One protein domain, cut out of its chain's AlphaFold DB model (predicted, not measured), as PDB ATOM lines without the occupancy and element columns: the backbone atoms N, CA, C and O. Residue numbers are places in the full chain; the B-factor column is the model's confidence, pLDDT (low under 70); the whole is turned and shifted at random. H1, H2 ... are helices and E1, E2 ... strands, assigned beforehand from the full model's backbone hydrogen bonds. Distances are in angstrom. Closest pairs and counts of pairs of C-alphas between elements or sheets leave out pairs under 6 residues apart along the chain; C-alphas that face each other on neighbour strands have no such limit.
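Overview. This is residues 644 to 720 and 827 to 848 of the 855 residues of an uncharacterized protein of Leishmania mexicana (strain MHOM/GT/2001/U1103) (UniProt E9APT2). Picture short helices and loops built round H2, which lies near the middle, with one end of the small hairpin of E1 and E2 close by its first residues, where Leu 667 comes near Arg 709 of E2, and with the longest helix, H5, passing it at a steep angle. H1, H3 and H4 lie towards the end where the printed part begins, and little H6 follows the far end of H5. The printed part has 99 residues, with six named helices and two named strands in the order H1, H2, H3, H4, E1, E2, H5, H6; the two strands make one antiparallel sheet, and the class is mostly helix. The whole is compact, with a radius of gyration of the C-alphas of 12.9 A, and rounded, spanning 37 by 29 by 25 A.

Along the chain. Find C-alpha 648 at (6.007, 21.295, 125.427); from there H1 runs to residue 655, 10.3 A away. Next come H2, residues 667 to 673 and 10.1 A long, H3, residues 676 to 679, and H4, residues 687 to 691. Look then at E1, residues 698 to 701, 10.5 A long, and E2, residues 708 to 711, 10.3 A long. After the cut, H5 begins at C-alpha 827, at (-3.040, 5.636, 149.357), and runs 20.1 A to residue 840. H6, residues 843 to 846, ends at C-alpha 846, at (-13.666, 12.976, 133.301).

Arrangement. Begin at the hairpin of E1 and E2, antiparallel at 149 degrees, where N 698 and O 711 are 2.9 A apart and N 711 and O 698 are 3.0 A apart, within hydrogen-bond range. Residues 665 to 666 also pair with residues 709 to 710 of E2, antiparallel. Just after them, the closest C-alphas of H2 and E2, those of Leu 667 and Arg 709, are 5.3 A apart. H2 touches H5, which does so with its residues 830 to 834 alone; the closest C-alphas, of Ser 669 and Glu 830, are 6.1 A apart. The two helices run the same way at a steep tilt of 65 degrees. H1 and H4 only just touch, with 3 pairs of C-alphas within 8 A, the closest those of Leu 652 and Leu 689 at 6.9 A. H3 is close to but not clearly touching H1, with C-alphas 651 and 678 at 7.3 A. H6 is likewise close to but not clearly touching H5, with C-alphas 838 and 846 at 6.6 A. H1 and H5 are apart. In H1, H2, H4 and H5 every O i to N i+4 pair is within hydrogen-bond range; H3 and H6 are too short for such a pair.

Size, cuts and confidence. The two C-alphas farthest apart, of Pro 644 and Asp 719, are 37.5 A apart. Residues 721 to 826 are not printed, and C-alphas 720 and 827 are 18.8 A apart across the cut. Of the links printed whole, H1 to H2 is long, with 11 residues. The mean pLDDT of the printed part is 84.2, and residue 719 is the one printed residue under 70.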
ATOM      1  N   PRO A 644       0.340  17.568 118.145       84.19
ATOM      2  CA  PRO A 644       0.484  18.860 118.821       84.19
ATOM      3  C   PRO A 644       1.217  18.732 120.167       84.19
ATOM      4  O   PRO A 644       1.870  19.671 120.608       84.19
ATOM      5  N   TYR A 645       1.187  17.550 120.792       85.81
ATOM      6  CA  TYR A 645       1.873  17.255 122.056       85.81
ATOM      7  C   TYR A 645       3.396  17.063 121.912       85.81
ATOM      8  O   TYR A 645       4.090  16.785 122.895       85.81
ATOM      9  N   THR A 646       3.934  17.206 120.697       84.88
ATOM     10  CA  THR A 646       5.378  17.340 120.458       84.88
ATOM     11  C   THR A 646       5.908  18.673 121.006       84.88
ATOM     12  O   THR A 646       7.038  18.714 121.504       84.88
ATOM     13  N   ASP A 647       5.091  19.734 120.987       86.50
ATOM     14  CA  ASP A 647       5.392  21.031 121.603       86.50
ATOM     15  C   ASP A 647       5.157  20.972 123.132       86.50
ATOM     16  O   ASP A 647       4.060  20.608 123.571       86.50
ATOM     17  N   PRO A 648       6.158  21.310 123.974       86.12
ATOM     18  CA  PRO A 648       6.007  21.295 125.427       86.12
ATOM     19  C   PRO A 648       4.999  22.319 125.975       86.12
ATOM     20  O   PRO A 648       4.417  22.044 127.023       86.12
ATOM     21  N   GLU A 649       4.773  23.458 125.314       86.50
ATOM     22  CA  GLU A 649       3.796  24.462 125.760       86.50
ATOM     23  C   GLU A 649       2.367  24.002 125.471       86.50
ATOM     24  O   GLU A 649       1.512  24.078 126.350       86.50
ATOM     25  N   VAL A 650       2.114  23.439 124.284       89.44
ATOM     26  CA  VAL A 650       0.795  22.880 123.939       89.44
ATOM     27  C   VAL A 650       0.487  21.656 124.803       89.44
ATOM     28  O   VAL A 650      -0.619  21.541 125.327       89.44
ATOM     29  N   LEU A 651       1.473  20.780 125.037       89.50
ATOM     30  CA  LEU A 651       1.359  19.671 125.988       89.50
ATOM     31  C   LEU A 651       1.012  20.170 127.401       89.50
ATOM     32  O   LEU A 651       0.097  19.632 128.028       89.50
ATOM     33  N   LEU A 652       1.699  21.206 127.896       89.94
ATOM     34  CA  LEU A 652       1.388  21.824 129.185       89.94
ATOM     35  C   LEU A 652      -0.040  22.384 129.200       89.94
ATOM     36  O   LEU A 652      -0.821  21.998 130.065       89.94
ATOM     37  N   ASP A 653      -0.422  23.222 128.239       90.00
ATOM     38  CA  ASP A 653      -1.739  23.872 128.210       90.00
ATOM     39  C   ASP A 653      -2.902  22.889 128.010       90.00
ATOM     40  O   ASP A 653      -4.034  23.179 128.405       90.00
ATOM     41  N   THR A 654      -2.652  21.695 127.461       90.12
ATOM     42  CA  THR A 654      -3.612  20.584 127.504       90.12
ATOM     43  C   THR A 654      -3.669  19.935 128.893       90.12
ATOM     44  O   THR A 654      -4.766  19.716 129.404       90.12
ATOM     45  N   ILE A 655      -2.531  19.676 129.550       90.62
ATOM     46  CA  ILE A 655      -2.486  19.126 130.921       90.62
ATOM     47  C   ILE A 655      -3.165  20.070 131.928       90.62
ATOM     48  O   ILE A 655      -3.891  19.611 132.809       90.62
ATOM     49  N   LEU A 656      -3.018  21.388 131.770       89.06
ATOM     50  CA  LEU A 656      -3.640  22.397 132.639       89.06
ATOM     51  C   LEU A 656      -5.170  22.485 132.519       89.06
ATOM     52  O   LEU A 656      -5.798  23.194 133.306       89.06
ATOM     53  N   ARG A 657      -5.793  21.739 131.600       88.94
ATOM     54  CA  ARG A 657      -7.251  21.528 131.574       88.94
ATOM     55  C   ARG A 657      -7.705  20.512 132.629       88.94
ATOM     56  O   ARG A 657      -8.826  20.611 133.106       88.94
ATOM     57  N   TYR A 658      -6.818  19.596 133.026       87.12
ATOM     58  CA  TYR A 658      -7.050  18.571 134.053       87.12
ATOM     59  C   TYR A 658      -6.598  19.002 135.458       87.12
ATOM     60  O   TYR A 658      -6.785  18.263 136.420       87.12
ATOM     61  N   LEU A 659      -5.993  20.187 135.597       89.62
ATOM     62  CA  LEU A 659      -5.682  20.770 136.902       89.62
ATOM     63  C   LEU A 659      -6.972  21.354 137.518       89.62
ATOM     64  O   LEU A 659      -7.647  22.121 136.824       89.62
ATOM     65  N   PRO A 660      -7.324  21.063 138.784       86.69
ATOM     66  CA  PRO A 660      -8.540  21.606 139.388       86.69
ATOM     67  C   PRO A 660      -8.568  23.157 139.402       86.69
ATOM     68  O   PRO A 660      -7.508  23.798 139.389       86.69
ATOM     69  N   PRO A 661      -9.749  23.797 139.318       83.62
ATOM     70  CA  PRO A 661      -9.903  25.252 139.349       83.62
ATOM     71  C   PRO A 661      -9.720  25.864 140.743       83.62
ATOM     72  O   PRO A 661      -9.171  26.961 140.830       83.62
ATOM     73  N   THR A 662     -10.170  25.186 141.803       82.12
ATOM     74  CA  THR A 662     -10.261  25.750 143.162       82.12
ATOM     75  C   THR A 662      -9.311  25.102 144.161       82.12
ATOM     76  O   THR A 662      -8.908  25.765 145.114       82.12
ATOM     77  N   GLN A 663      -8.910  23.847 143.941       84.50
ATOM     78  CA  GLN A 663      -8.027  23.109 144.850       84.50
ATOM     79  C   GLN A 663      -6.646  22.779 144.260       84.50
ATOM     80  O   GLN A 663      -6.405  22.836 143.051       84.50
ATOM     81  N   HIS A 664      -5.712  22.427 145.146       88.31
ATOM     82  CA  HIS A 664      -4.427  21.822 144.793       88.31
ATOM     83  C   HIS A 664      -4.553  20.300 144.634       88.31
ATOM     84  O   HIS A 664      -5.475  19.687 145.161       88.31
ATOM     85  N   ILE A 665      -3.583  19.669 143.971       90.12
ATOM     86  CA  ILE A 665      -3.536  18.208 143.796       90.12
ATOM     87  C   ILE A 665      -2.100  17.675 143.819       90.12
ATOM     88  O   ILE A 665      -1.178  18.359 143.370       90.12
ATOM     89  N   GLY A 666      -1.882  16.445 144.292       88.25
ATOM     90  CA  GLY A 666      -0.621  15.723 144.093       88.25
ATOM     91  C   GLY A 666      -0.217  15.626 142.619       88.25
ATOM     92  O   GLY A 666      -0.961  15.122 141.777       88.25
ATOM     93  N   LEU A 667       1.012  16.049 142.297       87.88
ATOM     94  CA  LEU A 667       1.562  15.974 140.936       87.88
ATOM     95  C   LEU A 667       1.589  14.528 140.415       87.88
ATOM     96  O   LEU A 667       1.331  14.276 139.239       87.88
ATOM     97  N   ARG A 668       1.879  13.567 141.301       85.62
ATOM     98  CA  ARG A 668       1.854  12.125 141.011       85.62
ATOM     99  C   ARG A 668       0.445  11.631 140.650       85.62
ATOM    100  O   ARG A 668       0.322  10.771 139.781       85.62
ATOM    101  N   SER A 669      -0.586  12.171 141.285       86.56
ATOM    102  CA  SER A 669      -1.991  11.801 141.089       86.56
ATOM    103  C   SER A 669      -2.513  12.369 139.766       86.56
ATOM    104  O   SER A 669      -2.981  11.616 138.913       86.56
ATOM    105  N   LEU A 670      -2.281  13.667 139.524       88.31
ATOM    106  CA  LEU A 670      -2.573  14.339 138.252       88.31
ATOM    107  C   LEU A 670      -1.932  13.611 137.057       88.31
ATOM    108  O   LEU A 670      -2.612  13.299 136.085       88.31
ATOM    109  N   LEU A 671      -0.635  13.292 137.137       88.06
ATOM    110  CA  LEU A 671       0.092  12.625 136.048       88.06
ATOM    111  C   LEU A 671      -0.323  11.163 135.813       88.06
ATOM    112  O   LEU A 671      -0.084  10.653 134.720       88.06
ATOM    113  N   GLN A 672      -0.920  10.485 136.800       84.06
ATOM    114  CA  GLN A 672      -1.477   9.137 136.623       84.06
ATOM    115  C   GLN A 672      -2.868   9.161 135.980       84.06
ATOM    116  O   GLN A 672      -3.188   8.253 135.217       84.06
ATOM    117  N   ALA A 673      -3.670  10.193 136.255       84.19
ATOM    118  CA  ALA A 673      -5.022  10.326 135.721       84.19
ATOM    119  C   ALA A 673      -5.062  10.742 134.234       84.19
ATOM    120  O   ALA A 673      -6.061  10.497 133.559       84.19
ATOM    121  N   LEU A 674      -3.993  11.353 133.702       88.25
ATOM    122  CA  LEU A 674      -3.936  11.828 132.311       88.25
ATOM    123  C   LEU A 674      -4.229  10.718 131.273       88.25
ATOM    124  O   LEU A 674      -3.701   9.613 131.421       88.25
ATOM    125  N   PRO A 675      -4.970  11.016 130.182       86.31
ATOM    126  CA  PRO A 675      -5.222  10.075 129.085       86.31
ATOM    127  C   PRO A 675      -3.922   9.541 128.449       86.31
ATOM    128  O   PRO A 675      -2.939  10.287 128.384       86.31
ATOM    129  N   PRO A 676      -3.893   8.316 127.870       81.88
ATOM    130  CA  PRO A 676      -2.675   7.743 127.276       81.88
ATOM    131  C   PRO A 676      -2.079   8.630 126.174       81.88
ATOM    132  O   PRO A 676      -0.876   8.884 126.152       81.88
ATOM    133  N   ALA A 677      -2.953   9.202 125.336       82.75
ATOM    134  CA  ALA A 677      -2.609  10.108 124.240       82.75
ATOM    135  C   ALA A 677      -1.867  11.388 124.675       82.75
ATOM    136  O   ALA A 677      -1.253  12.039 123.837       82.75
ATOM    137  N   ILE A 678      -1.905  11.743 125.965       87.12
ATOM    138  CA  ILE A 678      -1.139  12.848 126.563       87.12
ATOM    139  C   ILE A 678       0.031  12.284 127.384       87.12
ATOM    140  O   ILE A 678       1.166  12.750 127.266       87.12
ATOM    141  N   ALA A 679      -0.230  11.250 128.191       86.19
ATOM    142  CA  ALA A 679       0.738  10.646 129.099       86.19
ATOM    143  C   ALA A 679       1.979  10.084 128.381       86.19
ATOM    144  O   ALA A 679       3.096  10.221 128.883       86.19
ATOM    145  N   ASP A 680       1.828   9.510 127.185       86.56
ATOM    146  CA  ASP A 680       2.963   8.953 126.442       86.56
ATOM    147  C   ASP A 680       3.878  10.038 125.840       86.56
ATOM    148  O   ASP A 680       5.070   9.792 125.649       86.56
ATOM    149  N   PHE A 681       3.389  11.270 125.637       87.06
ATOM    150  CA  PHE A 681       4.215  12.405 125.201       87.06
ATOM    151  C   PHE A 681       5.004  13.070 126.345       87.06
ATOM    152  O   PHE A 681       5.931  13.842 126.071       87.06
ATOM    153  N   LEU A 682       4.710  12.750 127.616       87.12
ATOM    154  CA  LEU A 682       5.385  13.338 128.780       87.12
ATOM    155  C   LEU A 682       6.909  13.092 128.764       87.12
ATOM    156  O   LEU A 682       7.363  11.971 128.496       87.12
ATOM    157  N   PRO A 683       7.732  14.102 129.111       85.00
ATOM    158  CA  PRO A 683       9.177  13.937 129.221       85.00
ATOM    159  C   PRO A 683       9.559  13.044 130.415       85.00
ATOM    160  O   PRO A 683       8.815  12.892 131.379       85.00
ATOM    161  N   THR A 684      10.778  12.496 130.390       82.19
ATOM    162  CA  THR A 684      11.314  11.590 131.432       82.19
ATOM    163  C   THR A 684      11.437  12.229 132.828       82.19
ATOM    164  O   THR A 684      11.637  11.526 133.816       82.19
ATOM    165  N   ASP A 685      11.334  13.556 132.906       81.56
ATOM    166  CA  ASP A 685      11.336  14.356 134.132       81.56
ATOM    167  C   ASP A 685      10.204  15.405 134.025       81.56
ATOM    168  O   ASP A 685      10.449  16.533 133.580       81.56
ATOM    169  N   PRO A 686       8.944  15.028 134.330       81.94
ATOM    170  CA  PRO A 686       7.775  15.874 134.091       81.94
ATOM    171  C   PRO A 686       7.732  17.108 134.997       81.94
ATOM    172  O   PRO A 686       7.150  18.113 134.606       81.94
ATOM    173  N   ILE A 687       8.418  17.098 136.147       84.25
ATOM    174  CA  ILE A 687       8.523  18.256 137.055       84.25
ATOM    175  C   ILE A 687       9.082  19.483 136.311       84.25
ATOM    176  O   ILE A 687       8.674  20.610 136.586       84.25
ATOM    177  N   ARG A 688       9.971  19.283 135.325       83.19
ATOM    178  CA  ARG A 688      10.537  20.376 134.511       83.19
ATOM    179  C   ARG A 688       9.496  21.120 133.680       83.19
ATOM    180  O   ARG A 688       9.647  22.321 133.510       83.19
ATOM    181  N   LEU A 689       8.479  20.421 133.172       86.00
ATOM    182  CA  LEU A 689       7.435  21.008 132.329       86.00
ATOM    183  C   LEU A 689       6.631  22.044 133.131       86.00
ATOM    184  O   LEU A 689       6.538  23.193 132.724       86.00
ATOM    185  N   PHE A 690       6.177  21.676 134.332       86.69
ATOM    186  CA  PHE A 690       5.484  22.596 135.241       86.69
ATOM    187  C   PHE A 690       6.409  23.699 135.779       86.69
ATOM    188  O   PHE A 690       6.049  24.873 135.762       86.69
ATOM    189  N   ARG A 691       7.630  23.355 136.219       81.94
ATOM    190  CA  ARG A 691       8.569  24.324 136.817       81.94
ATOM    191  C   ARG A 691       9.005  25.424 135.841       81.94
ATOM    192  O   ARG A 691       9.319  26.528 136.275       81.94
ATOM    193  N   ASN A 692       9.043  25.140 134.541       83.19
ATOM    194  CA  ASN A 692       9.406  26.133 133.529       83.19
ATOM    195  C   ASN A 692       8.307  27.192 133.297       83.19
ATOM    196  O   ASN A 692       8.609  28.231 132.716       83.19
ATOM    197  N   ALA A 693       7.079  26.972 133.783       84.62
ATOM    198  CA  ALA A 693       5.930  27.856 133.582       84.62
ATOM    199  C   ALA A 693       5.306  28.360 134.909       84.62
ATOM    200  O   ALA A 693       4.118  28.137 135.161       84.62
ATOM    201  N   PRO A 694       6.060  29.087 135.762       81.44
ATOM    202  CA  PRO A 694       5.566  29.594 137.051       81.44
ATOM    203  C   PRO A 694       4.435  30.633 136.920       81.44
ATOM    204  O   PRO A 694       3.758  30.943 137.893       81.44
ATOM    205  N   THR A 695       4.220  31.174 135.718       84.00
ATOM    206  CA  THR A 695       3.079  32.033 135.361       84.00
ATOM    207  C   THR A 695       1.783  31.253 135.119       84.00
ATOM    208  O   THR A 695       0.712  31.850 135.158       84.00
ATOM    209  N   LYS A 696       1.869  29.942 134.859       85.12
ATOM    210  CA  LYS A 696       0.728  29.057 134.575       85.12
ATOM    211  C   LYS A 696       0.391  28.128 135.751       85.12
ATOM    212  O   LYS A 696      -0.767  27.743 135.902       85.12
ATOM    213  N   VAL A 697       1.375  27.775 136.585       89.06
ATOM    214  CA  VAL A 697       1.229  26.869 137.744       89.06
ATOM    215  C   VAL A 697       2.119  27.251 138.916       89.06
ATOM    216  O   VAL A 697       3.238  27.725 138.738       89.06
ATOM    217  N   GLN A 698       1.655  26.934 140.123       86.94
ATOM    218  CA  GLN A 698       2.452  26.990 141.341       86.94
ATOM    219  C   GLN A 698       2.731  25.570 141.859       86.94
ATOM    220  O   GLN A 698       1.824  24.745 141.975       86.94
ATOM    221  N   LEU A 699       4.006  25.291 142.151       88.25
ATOM    222  CA  LEU A 699       4.495  24.037 142.733       88.25
ATOM    223  C   LEU A 699       4.943  24.270 144.177       88.25
ATOM    224  O   LEU A 699       5.591  25.277 144.468       88.25
ATOM    225  N   PHE A 700       4.642  23.323 145.063       85.62
ATOM    226  CA  PHE A 700       5.061  23.344 146.465       85.62
ATOM    227  C   PHE A 700       5.105  21.919 147.037       85.62
ATOM    228  O   PHE A 700       4.490  21.010 146.485       85.62
ATOM    229  N   GLU A 701       5.832  21.712 148.137       84.25
ATOM    230  CA  GLU A 701       5.709  20.489 148.945       84.25
ATOM    231  C   GLU A 701       4.681  20.704 150.059       84.25
ATOM    232  O   GLU A 701       4.607  21.794 150.638       84.25
ATOM    233  N   PHE A 702       3.885  19.676 150.349       82.19
ATOM    234  CA  PHE A 702       2.765  19.742 151.287       82.19
ATOM    235  C   PHE A 702       2.837  18.618 152.321       82.19
ATOM    236  O   PHE A 702       2.782  17.446 151.951       82.19
ATOM    237  N   ARG A 703       2.925  18.990 153.607       75.69
ATOM    238  CA  ARG A 703       3.069  18.148 154.816       75.69
ATOM    239  C   ARG A 703       4.310  17.248 154.872       75.69
ATOM    240  O   ARG A 703       4.888  17.088 155.938       75.69
ATOM    241  N   GLU A 704       4.743  16.694 153.746       73.12
ATOM    242  CA  GLU A 704       5.800  15.689 153.645       73.12
ATOM    243  C   GLU A 704       6.856  16.081 152.601       73.12
ATOM    244  O   GLU A 704       6.556  16.625 151.531       73.12
ATOM    245  N   ARG A 705       8.118  15.742 152.881       71.81
ATOM    246  CA  ARG A 705       9.233  15.933 151.940       71.81
ATOM    247  C   ARG A 705       8.994  15.092 150.678       71.81
ATOM    248  O   ARG A 705       8.620  13.929 150.771       71.81
ATOM    249  N   ASN A 706       9.273  15.640 149.496       74.19
ATOM    250  CA  ASN A 706       8.948  15.072 148.176       74.19
ATOM    251  C   ASN A 706       7.451  14.947 147.813       74.19
ATOM    252  O   ASN A 706       7.165  14.582 146.669       74.19
ATOM    253  N   ASN A 707       6.499  15.298 148.688       83.44
ATOM    254  CA  ASN A 707       5.076  15.334 148.334       83.44
ATOM    255  C   ASN A 707       4.735  16.630 147.572       83.44
ATOM    256  O   ASN A 707       4.209  17.594 148.129       83.44
ATOM    257  N   ILE A 708       5.125  16.672 146.293       86.12
ATOM    258  CA  ILE A 708       4.932  17.831 145.413       86.12
ATOM    259  C   ILE A 708       3.462  17.915 144.979       86.12
ATOM    260  O   ILE A 708       2.980  17.066 144.220       86.12
ATOM    261  N   ARG A 709       2.781  18.985 145.400       88.00
ATOM    262  CA  ARG A 709       1.437  19.363 144.949       88.00
ATOM    263  C   ARG A 709       1.496  20.526 143.940       88.00
ATOM    264  O   ARG A 709       2.461  21.295 143.890       88.00
ATOM    265  N   VAL A 710       0.475  20.601 143.086       90.19
ATOM    266  CA  VAL A 710       0.298  21.572 141.992       90.19
ATOM    267  C   VAL A 710      -1.000  22.338 142.216       90.19
ATOM    268  O   VAL A 710      -2.007  21.738 142.584       90.19
ATOM    269  N   MET A 711      -0.996  23.641 141.948       89.56
ATOM    270  CA  MET A 711      -2.191  24.491 141.975       89.56
ATOM    271  C   MET A 711      -2.115  25.591 140.911       89.56
ATOM    272  O   MET A 711      -1.044  25.874 140.360       89.56
ATOM    273  N   ARG A 712      -3.255  26.224 140.619       89.06
ATOM    274  CA  ARG A 712      -3.307  27.427 139.778       89.06
ATOM    275  C   ARG A 712      -2.736  28.632 140.544       89.06
ATOM    276  O   ARG A 712      -2.965  28.734 141.751       89.06
ATOM    277  N   PRO A 713      -1.995  29.539 139.885       86.19
ATOM    278  CA  PRO A 713      -1.476  30.738 140.534       86.19
ATOM    279  C   PRO A 713      -2.622  31.669 140.956       86.19
ATOM    280  O   PRO A 713      -3.620  31.790 140.250       86.19
ATOM    281  N   GLY A 714      -2.463  32.341 142.099       80.25
ATOM    282  CA  GLY A 714      -3.451  33.282 142.649       80.25
ATOM    283  C   GLY A 714      -4.426  32.683 143.672       80.25
ATOM    284  O   GLY A 714      -5.107  33.441 144.357       80.25
ATOM    285  N   LEU A 715      -4.464  31.355 143.828       84.38
ATOM    286  CA  LEU A 715      -5.168  30.694 144.933       84.38
ATOM    287  C   LEU A 715      -4.395  30.855 146.264       84.38
ATOM    288  O   LEU A 715      -3.160  30.923 146.243       84.38
ATOM    289  N   PRO A 716      -5.082  30.886 147.425       81.69
ATOM    290  CA  PRO A 716      -4.427  30.903 148.732       81.69
ATOM    291  C   PRO A 716      -3.655  29.601 148.975       81.69
ATOM    292  O   PRO A 716      -4.096  28.516 148.598       81.69
ATOM    293  N   LEU A 717      -2.489  29.711 149.610       82.62
ATOM    294  CA  LEU A 717      -1.627  28.567 149.906       82.62
ATOM    295  C   LEU A 717      -2.191  27.747 151.076       82.62
ATOM    296  O   LEU A 717      -2.621  28.348 152.057       82.62
ATOM    297  N   PRO A 718      -2.168  26.405 151.009       81.31
ATOM    298  CA  PRO A 718      -2.773  25.566 152.036       81.31
ATOM    299  C   PRO A 718      -1.883  25.418 153.276       81.31
ATOM    300  O   PRO A 718      -0.656  25.284 153.175       81.31
ATOM    301  N   ASP A 719      -2.522  25.343 154.442       69.44
ATOM    302  CA  ASP A 719      -1.855  25.140 155.728       69.44
ATOM    303  C   ASP A 719      -1.112  23.794 155.766       69.44
ATOM    304  O   ASP A 719      -1.688  22.723 155.546       69.44
ATOM    305  N   GLY A 720       0.198  23.853 156.020       70.81
ATOM    306  CA  GLY A 720       1.112  22.712 155.895       70.81
ATOM    307  C   GLY A 720       1.945  22.686 154.605       70.81
ATOM    308  O   GLY A 720       2.621  21.691 154.344       70.81
ATOM    309  N   GLN A 827      -1.783   6.110 149.958       70.69
ATOM    310  CA  GLN A 827      -3.040   5.636 149.357       70.69
ATOM    311  C   GLN A 827      -4.243   6.501 149.751       70.69
ATOM    312  O   GLN A 827      -5.084   6.795 148.900       70.69
ATOM    313  N   ALA A 828      -4.339   6.936 151.012       75.88
ATOM    314  CA  ALA A 828      -5.394   7.853 151.443       75.88
ATOM    315  C   ALA A 828      -5.322   9.196 150.687       75.88
ATOM    316  O   ALA A 828      -6.342   9.672 150.187       75.88
ATOM    317  N   ALA A 829      -4.119   9.755 150.516       76.75
ATOM    318  CA  ALA A 829      -3.901  10.977 149.742       76.75
ATOM    319  C   ALA A 829      -4.162  10.801 148.229       76.75
ATOM    320  O   ALA A 829      -4.753  11.683 147.611       76.75
ATOM    321  N   GLU A 830      -3.794   9.663 147.621       80.75
ATOM    322  CA  GLU A 830      -4.122   9.372 146.212       80.75
ATOM    323  C   GLU A 830      -5.641   9.192 145.999       80.75
ATOM    324  O   GLU A 830      -6.152   9.558 144.939       80.75
ATOM    325  N   ARG A 831      -6.389   8.701 147.003       81.06
ATOM    326  CA  ARG A 831      -7.866   8.653 146.986       81.06
ATOM    327  C   ARG A 831      -8.499  10.046 147.134       81.06
ATOM    328  O   ARG A 831      -9.446  10.344 146.410       81.06
ATOM    329  N   GLU A 832      -7.970  10.894 148.020       84.56
ATOM    330  CA  GLU A 832      -8.388  12.300 148.188       84.56
ATOM    331  C   GLU A 832      -8.183  13.096 146.884       84.56
ATOM    332  O   GLU A 832      -9.136  13.653 146.340       84.56
ATOM    333  N   ASP A 833      -6.967  13.066 146.324       85.75
ATOM    334  CA  ASP A 833      -6.628  13.706 145.046       85.75
ATOM    335  C   ASP A 833      -7.549  13.224 143.900       85.75
ATOM    336  O   ASP A 833      -7.980  14.018 143.060       85.75
ATOM    337  N   HIS A 834      -7.882  11.926 143.858       83.19
ATOM    338  CA  HIS A 834      -8.793  11.358 142.858       83.19
ATOM    339  C   HIS A 834     -10.243  11.840 143.039       83.19
ATOM    340  O   HIS A 834     -10.919  12.135 142.052       83.19
ATOM    341  N   ALA A 835     -10.730  11.960 144.277       85.19
ATOM    342  CA  ALA A 835     -12.057  12.512 144.552       85.19
ATOM    343  C   ALA A 835     -12.164  13.982 144.101       85.19
ATOM    344  O   ALA A 835     -13.156  14.352 143.472       85.19
ATOM    345  N   ILE A 836     -11.119  14.787 144.331       85.69
ATOM    346  CA  ILE A 836     -11.039  16.186 143.872       85.69
ATOM    347  C   ILE A 836     -11.116  16.270 142.337       85.69
ATOM    348  O   ILE A 836     -11.884  17.076 141.810       85.69
ATOM    349  N   LEU A 837     -10.400  15.401 141.602       84.19
ATOM    350  CA  LEU A 837     -10.495  15.334 140.132       84.19
ATOM    351  C   LEU A 837     -11.919  15.026 139.649       84.19
ATOM    352  O   LEU A 837     -12.400  15.666 138.715       84.19
ATOM    353  N   MET A 838     -12.604  14.064 140.273       83.19
ATOM    354  CA  MET A 838     -13.960  13.675 139.859       83.19
ATOM    355  C   MET A 838     -15.021  14.721 140.219       83.19
ATOM    356  O   MET A 838     -16.030  14.824 139.518       83.19
ATOM    357  N   ALA A 839     -14.791  15.503 141.277       85.94
ATOM    358  CA  ALA A 839     -15.673  16.583 141.703       85.94
ATOM    359  C   ALA A 839     -15.514  17.850 140.843       85.94
ATOM    360  O   ALA A 839     -16.506  18.344 140.305       85.94
ATOM    361  N   GLU A 840     -14.290  18.375 140.693       85.44
ATOM    362  CA  GLU A 840     -14.082  19.710 140.106       85.44
ATOM    363  C   GLU A 840     -13.916  19.729 138.573       85.44
ATOM    364  O   GLU A 840     -14.019  20.799 137.969       85.44
ATOM    365  N   LEU A 841     -13.658  18.594 137.904       85.50
ATOM    366  CA  LEU A 841     -13.436  18.599 136.449       85.50
ATOM    367  C   LEU A 841     -14.737  18.635 135.621       85.50
ATOM    368  O   LEU A 841     -15.739  18.026 136.010       85.50
ATOM    369  N   PRO A 842     -14.724  19.261 134.424       84.88
ATOM    370  CA  PRO A 842     -15.801  19.148 133.438       84.88
ATOM    371  C   PRO A 842     -16.114  17.686 133.064       84.88
ATOM    372  O   PRO A 842     -15.174  16.898 132.921       84.88
ATOM    373  N   PRO A 843     -17.391  17.306 132.831       80.88
ATOM    374  CA  PRO A 843     -17.769  15.929 132.486       80.88
ATOM    375  C   PRO A 843     -16.992  15.359 131.291       80.88
ATOM    376  O   PRO A 843     -16.408  14.283 131.388       80.88
ATOM    377  N   SER A 844     -16.857  16.153 130.226       81.12
ATOM    378  CA  SER A 844     -16.123  15.802 129.002       81.12
ATOM    379  C   SER A 844     -14.617  15.586 129.192       81.12
ATOM    380  O   SER A 844     -13.973  15.028 128.309       81.12
ATOM    381  N   LEU A 845     -14.034  16.012 130.321       81.31
ATOM    382  CA  LEU A 845     -12.661  15.657 130.683       81.31
ATOM    383  C   LEU A 845     -12.616  14.402 131.557       81.31
ATOM    384  O   LEU A 845     -11.720  13.585 131.350       81.31
ATOM    385  N   ARG A 846     -13.583  14.194 132.465       81.25
ATOM    386  CA  ARG A 846     -13.666  12.976 133.301       81.25
ATOM    387  C   ARG A 846     -13.721  11.707 132.455       81.25
ATOM    388  O   ARG A 846     -12.995  10.764 132.742       81.25
ATOM    389  N   GLU A 847     -14.514  11.721 131.384       78.88
ATOM    390  CA  GLU A 847     -14.654  10.611 130.426       78.88
ATOM    391  C   GLU A 847     -13.337  10.238 129.717       78.88
ATOM    392  O   GLU A 847     -13.181   9.110 129.258       78.88
ATOM    393  N   THR A 848     -12.371  11.162 129.644       79.31
ATOM    394  CA  THR A 848     -11.064  10.927 129.002       79.31
ATOM    395  C   THR A 848      -9.965  10.481 129.969       79.31
ATOM    396  O   THR A 848      -8.897  10.059 129.521       79.31
TER     397      THR A 848